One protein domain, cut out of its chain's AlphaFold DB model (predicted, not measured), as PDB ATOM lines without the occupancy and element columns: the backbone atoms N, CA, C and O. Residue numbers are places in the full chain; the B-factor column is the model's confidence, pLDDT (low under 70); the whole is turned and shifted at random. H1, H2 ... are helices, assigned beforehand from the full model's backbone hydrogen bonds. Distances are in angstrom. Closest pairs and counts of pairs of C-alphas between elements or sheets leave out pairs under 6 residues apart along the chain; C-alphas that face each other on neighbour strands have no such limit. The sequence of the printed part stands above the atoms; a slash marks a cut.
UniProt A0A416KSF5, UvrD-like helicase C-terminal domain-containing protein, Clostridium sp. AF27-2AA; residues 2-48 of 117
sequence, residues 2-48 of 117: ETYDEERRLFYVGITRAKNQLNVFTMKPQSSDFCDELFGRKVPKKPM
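What this domain is: This is residues 2 to 48 of the 117 residues of the protein "UvrD-like helicase C-terminal domain-containing protein" of Clostridium sp. AF27-2AA (UniProt A0A416KSF5). A long helix, H1, and a short one, H2, run loosely side by side the same way, joined by a wide loop that leaves the last residue of H1 and comes back to the first residue of H2. Residues 16 to 21, of which 16 belongs to H1, stick out at one end, and a tail without a named element, residues 40 to 48, trails away after H2. The printed part has 47 residues with two named helices, H1 then H2, and no named strand; the class is all helix, though only 22 of the 47 residues are in named elements. The whole is loose, with a radius of gyration of the C-alphas of 12.1 A and spans of 35 by 28 by 16 A.

Where its parts are: H1 is residues 2 to 16, 21.1 A from first to last C-alpha, beginning at C-alpha 2 (179.724, 165.480, 174.257) and ending at C-alpha 16 (191.640, 173.138, 158.560). Residues 17 to 32 hold no named element. H2 is residues 33 to 39, 10.0 A long, ending at C-alpha 39 (178.575, 176.741, 152.870).

How they stand to each other: H1 and H2 are close but not clearly touching, with 2 pairs of C-alphas within 8 A. Their closest C-alphas, those of Arg 8 and Phe 34, are 7.4 A apart. The two helices run the same way at a shallow tilt of 27 degrees, their centres 12.3 A apart. In both H1 and H2, every O i to N i+4 pair is within hydrogen-bond range.

The domain as a whole: The two C-alphas farthest apart, those of Asn 20 and Pro 47, are 36.5 A apart. The printed part has no cut. The link from H1 to H2, 16 residues, is long. The mean pLDDT of the printed part is 84.7; residue 30 and residues 42 to 48 are under 70.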
ATOM      1  N   GLU A   2     178.301 165.777 174.517       87.88
ATOM      2  CA  GLU A   2     179.724 165.480 174.257       87.88
ATOM      3  C   GLU A   2     180.039 164.880 172.869       87.88
ATOM      4  O   GLU A   2     180.951 165.344 172.195       87.88
ATOM      5  N   THR A   3     179.258 163.907 172.382       93.06
ATOM      6  CA  THR A   3     179.482 163.304 171.051       93.06
ATOM      7  C   THR A   3     179.340 164.306 169.906       93.06
ATOM      8  O   THR A   3     180.146 164.296 168.985       93.06
ATOM      9  N   TYR A   4     178.340 165.189 169.971       92.06
ATOM     10  CA  TYR A   4     178.120 166.207 168.942       92.06
ATOM     11  C   TYR A   4     179.255 167.237 168.934       92.06
ATOM     12  O   TYR A   4     179.721 167.652 167.871       92.06
ATOM     13  N   ASP A   5     179.736 167.613 170.121       94.25
ATOM     14  CA  ASP A   5     180.853 168.545 170.270       94.25
ATOM     15  C   ASP A   5     182.162 167.943 169.726       94.25
ATOM     16  O   ASP A   5     182.911 168.625 169.019       94.25
ATOM     17  N   GLU A   6     182.410 166.651 169.966       95.50
ATOM     18  CA  GLU A   6     183.566 165.943 169.401       95.50
ATOM     19  C   GLU A   6     183.450 165.786 167.874       95.50
ATOM     20  O   GLU A   6     184.413 166.048 167.151       95.50
ATOM     21  N   GLU A   7     182.269 165.459 167.339       94.25
ATOM     22  CA  GLU A   7     182.028 165.418 165.888       94.25
ATOM     23  C   GLU A   7     182.275 166.782 165.228       94.25
ATOM     24  O   GLU A   7     182.919 166.863 164.175       94.25
ATOM     25  N   ARG A   8     181.843 167.874 165.871       93.62
ATOM     26  CA  ARG A   8     182.108 169.244 165.412       93.62
ATOM     27  C   ARG A   8     183.606 169.552 165.407       93.62
ATOM     28  O   ARG A   8     184.107 170.156 164.453       93.62
ATOM     29  N   ARG A   9     184.338 169.128 166.443       96.06
ATOM     30  CA  ARG A   9     185.797 169.291 166.523       96.06
ATOM     31  C   ARG A   9     186.502 168.525 165.407       96.06
ATOM     32  O   ARG A   9     187.359 169.097 164.733       96.06
ATOM     33  N   LEU A  10     186.122 167.270 165.171       95.88
ATOM     34  CA  LEU A  10     186.670 166.449 164.090       95.88
ATOM     35  C   LEU A  10     186.409 167.072 162.714       95.88
ATOM     36  O   LEU A  10     187.325 167.150 161.894       95.88
ATOM     37  N   PHE A  11     185.198 167.581 162.479       94.81
ATOM     38  CA  PHE A  11     184.849 168.272 161.239       94.81
ATOM     39  C   PHE A  11     185.730 169.509 161.005       94.81
ATOM     40  O   PHE A  11     186.310 169.673 159.929       94.81
ATOM     41  N   TYR A  12     185.900 170.345 162.033       95.56
ATOM     42  CA  TYR A  12     186.748 171.536 161.964       95.56
ATOM     43  C   TYR A  12     188.224 171.197 161.706       95.56
ATOM     44  O   TYR A  12     188.873 171.814 160.854       95.56
ATOM     45  N   VAL A  13     188.760 170.185 162.396       97.12
ATOM     46  CA  VAL A  13     190.138 169.708 162.187       97.12
ATOM     47  C   VAL A  13     190.322 169.184 160.760       97.12
ATOM     48  O   VAL A  13     191.326 169.495 160.124       97.12
ATOM     49  N   GLY A  14     189.350 168.436 160.229       95.25
ATOM     50  CA  GLY A  14     189.390 167.927 158.856       95.25
ATOM     51  C   GLY A  14     189.470 169.043 157.811       95.25
ATOM     52  O   GLY A  14     190.309 168.988 156.911       95.25
ATOM     53  N   ILE A  15     188.654 170.089 157.967       94.88
ATOM     54  CA  ILE A  15     188.640 171.267 157.083       94.88
ATOM     55  C   ILE A  15     189.966 172.018 157.136       94.88
ATOM     56  O   ILE A  15     190.565 172.303 156.101       94.88
ATOM     57  N   THR A  16     190.436 172.320 158.344       95.75
ATOM     58  CA  THR A  16     191.640 173.138 158.560       95.75
ATOM     59  C   THR A  16     192.939 172.396 158.248       95.75
ATOM     60  O   THR A  16     194.006 173.008 158.198       95.75
ATOM     61  N   ARG A  17     192.879 171.083 157.988       97.25
ATOM     62  CA  ARG A  17     194.043 170.308 157.550       97.25
ATOM     63  C   ARG A  17     194.423 170.570 156.092       97.25
ATOM     64  O   ARG A  17     195.591 170.406 155.737       97.25
ATOM     65  N   ALA A  18     193.464 170.960 155.254       95.94
ATOM     66  CA  ALA A  18     193.717 171.276 153.855       95.94
ATOM     67  C   ALA A  18     194.490 172.601 153.728       95.94
ATOM     68  O   ALA A  18     194.078 173.617 154.275       95.94
ATOM     69  N   LYS A  19     195.614 172.595 152.997       93.81
ATOM     70  CA  LYS A  19     196.459 173.793 152.805       93.81
ATOM     71  C   LYS A  19     196.155 174.561 151.520       93.81
ATOM     72  O   LYS A  19     196.075 175.780 151.545       93.81
ATOM     73  N   ASN A  20     195.996 173.842 150.407       96.50
ATOM     74  CA  ASN A  20     195.913 174.449 149.073       96.50
ATOM     75  C   ASN A  20     194.508 174.343 148.472       96.50
ATOM     76  O   ASN A  20     194.024 175.278 147.847       96.50
ATOM     77  N   GLN A  21     193.852 173.195 148.651       94.69
ATOM     78  CA  GLN A  21     192.525 172.931 148.112       94.69
ATOM     79  C   GLN A  21     191.752 172.022 149.065       94.69
ATOM     80  O   GLN A  21     192.271 170.999 149.515       94.69
ATOM     81  N   LEU A  22     190.500 172.385 149.333       94.50
ATOM     82  CA  LEU A  22     189.545 171.596 150.097       94.50
ATOM     83  C   LEU A  22     188.372 171.229 149.185       94.50
ATOM     84  O   LEU A  22     187.684 172.109 148.676       94.50
ATOM     85  N   ASN A  23     188.132 169.930 148.997       92.69
ATOM     86  CA  ASN A  23     186.975 169.422 148.262       92.69
ATOM     87  C   ASN A  23     186.039 168.713 149.247       92.69
ATOM     88  O   ASN A  23     186.434 167.722 149.860       92.69
ATOM     89  N   VAL A  24     184.807 169.207 149.391       90.44
ATOM     90  CA  VAL A  24     183.798 168.627 150.291       90.44
ATOM     91  C   VAL A  24     182.665 168.039 149.461       90.44
ATOM     92  O   VAL A  24     182.014 168.744 148.688       90.44
ATOM     93  N   PHE A  25     182.414 166.745 149.635       88.38
ATOM     94  CA  PHE A  25     181.333 166.031 148.961       88.38
ATOM     95  C   PHE A  25     180.186 165.778 149.940       88.38
ATOM     96  O   PHE A  25     180.407 165.420 151.091       88.38
ATOM     97  N   THR A  26     178.951 165.952 149.470       84.81
ATOM     98  CA  THR A  26     177.729 165.664 150.235       84.81
ATOM     99  C   THR A  26     176.862 164.693 149.444       84.81
ATOM    100  O   THR A  26     176.827 164.744 148.212       84.81
ATOM    101  N   MET A  27     176.170 163.788 150.137       78.56
ATOM    102  CA  MET A  27     175.254 162.832 149.515       78.56
ATOM    103  C   MET A  27     173.816 163.329 149.675       78.56
ATOM    104  O   MET A  27     173.396 163.701 150.762       78.56
ATOM    105  N   LYS A  28     173.050 163.357 148.583       76.81
ATOM    106  CA  LYS A  28     171.615 163.680 148.624       76.81
ATOM    107  C   LYS A  28     170.829 162.479 149.187       76.81
ATOM    108  O   LYS A  28     171.256 161.350 148.953       76.81
ATOM    109  N   PRO A  29     169.687 162.688 149.874       70.31
ATOM    110  CA  PRO A  29     168.902 163.926 149.927       70.31
ATOM    111  C   PRO A  29     169.284 164.925 151.030       70.31
ATOM    112  O   PRO A  29     168.811 166.056 150.959       70.31
ATOM    113  N   GLN A  30     170.113 164.559 152.013       68.25
ATOM    114  CA  GLN A  30     170.443 165.426 153.152       68.25
ATOM    115  C   GLN A  30     171.955 165.610 153.320       68.25
ATOM    116  O   GLN A  30     172.701 164.647 153.468       68.25
ATOM    117  N   SER A  31     172.397 166.865 153.335       77.62
ATOM    118  CA  SER A  31     173.733 167.262 153.774       77.62
ATOM    119  C   SER A  31     173.833 167.267 155.305       77.62
ATOM    120  O   SER A  31     172.844 167.466 156.015       77.62
ATOM    121  N   SER A  32     175.051 167.053 155.813       84.31
ATOM    122  CA  SER A  32     175.381 167.282 157.226       84.31
ATOM    123  C   SER A  32     175.100 168.742 157.602       84.31
ATOM    124  O   SER A  32     175.411 169.636 156.811       84.31
ATOM    125  N   ASP A  33     174.578 168.984 158.811       87.56
ATOM    126  CA  ASP A  33     174.407 170.337 159.370       87.56
ATOM    127  C   ASP A  33     175.703 171.152 159.296       87.56
ATOM    128  O   ASP A  33     175.684 172.326 158.940       87.56
ATOM    129  N   PHE A  34     176.853 170.509 159.502       90.50
ATOM    130  CA  PHE A  34     178.145 171.179 159.417       90.50
ATOM    131  C   PHE A  34     178.485 171.652 157.997       90.50
ATOM    132  O   PHE A  34     179.119 172.689 157.822       90.50
ATOM    133  N   CYS A  35     178.052 170.921 156.964       89.19
ATOM    134  CA  CYS A  35     178.206 171.358 155.574       89.19
ATOM    135  C   CYS A  35     177.258 172.519 155.247       89.19
ATOM    136  O   CYS A  35     177.628 173.421 154.496       89.19
ATOM    137  N   ASP A  36     176.050 172.502 155.804       87.94
ATOM    138  CA  ASP A  36     175.072 173.576 155.631       87.94
ATOM    139  C   ASP A  36     175.557 174.875 156.298       87.94
ATOM    140  O   ASP A  36     175.498 175.934 155.671       87.94
ATOM    141  N   GLU A  37     176.130 174.782 157.504       88.50
ATOM    142  CA  GLU A  37     176.818 175.883 158.195       88.50
ATOM    143  C   GLU A  37     178.033 176.386 157.402       88.50
ATOM    144  O   GLU A  37     178.144 177.585 157.147       88.50
ATOM    145  N   LEU A  38     178.920 175.483 156.961       88.81
ATOM    146  CA  LEU A  38     180.161 175.835 156.258       88.81
ATOM    147  C   LEU A  38     179.910 176.581 154.941       88.81
ATOM    148  O   LEU A  38     180.646 177.507 154.604       88.81
ATOM    149  N   PHE A  39     178.890 176.171 154.183       86.94
ATOM    150  CA  PHE A  39     178.575 176.741 152.870       86.94
ATOM    151  C   PHE A  39     177.401 177.732 152.891       86.94
ATOM    152  O   PHE A  39     176.987 178.192 151.826       86.94
ATOM    153  N   GLY A  40     176.829 178.030 154.063       81.62
ATOM    154  CA  GLY A  40     175.661 178.908 154.199       81.62
ATOM    155  C   GLY A  40     174.406 178.393 153.483       81.62
ATOM    156  O   GLY A  40     173.560 179.183 153.056       81.62
ATOM    157  N   ARG A  41     174.274 177.074 153.302       72.50
ATOM    158  CA  ARG A  41     173.166 176.462 152.557       72.50
ATOM    159  C   ARG A  41     171.984 176.220 153.487       72.50
ATOM    160  O   ARG A  41     171.980 175.280 154.266       72.50
ATOM    161  N   LYS A  42     170.930 177.024 153.363       62.31
ATOM    162  CA  LYS A  42     169.651 176.766 154.042       62.31
ATOM    163  C   LYS A  42     168.805 175.815 153.196       62.31
ATOM    164  O   LYS A  42     167.906 176.252 152.482       62.31
ATOM    165  N   VAL A  43     169.129 174.522 153.211       63.00
ATOM    166  CA  VAL A  43     168.310 173.521 152.512       63.00
ATOM    167  C   VAL A  43     167.142 173.124 153.420       63.00
ATOM    168  O   VAL A  43     167.381 172.732 154.563       63.00
ATOM    169  N   PRO A  44     165.879 173.197 152.962       59.91
ATOM    170  CA  PRO A  44     164.756 172.673 153.729       59.91
ATOM    171  C   PRO A  44     164.906 171.151 153.874       59.91
ATOM    172  O   PRO A  44     164.711 170.396 152.918       59.91
ATOM    173  N   LYS A  45     165.280 170.694 155.075       61.31
ATOM    174  CA  LYS A  45     165.392 169.269 155.401       61.31
ATOM    175  C   LYS A  45     163.987 168.692 155.546       61.31
ATOM    176  O   LYS A  45     163.280 169.000 156.499       61.31
ATOM    177  N   LYS A  46     163.559 167.862 154.590       56.84
ATOM    178  CA  LYS A  46     162.348 167.047 154.775       56.84
ATOM    179  C   LYS A  46     162.610 166.017 155.887       56.84
ATOM    180  O   LYS A  46     163.684 165.409 155.854       56.84
ATOM    181  N   PRO A  47     161.678 165.806 156.834       52.19
ATOM    182  CA  PRO A  47     161.788 164.737 157.819       52.19
ATOM    183  C   PRO A  47     161.874 163.387 157.104       52.19
ATOM    184  O   PRO A  47     161.142 163.137 156.145       52.19
ATOM    185  N   MET A  48     162.789 162.529 157.546       49.31
ATOM    186  CA  MET A  48     162.917 161.178 157.016       49.31
ATOM    187  C   MET A  48     161.913 160.279 157.746       49.31
ATOM    188  O   MET A  48     162.037 160.069 158.951       49.31
TER     189      MET A  48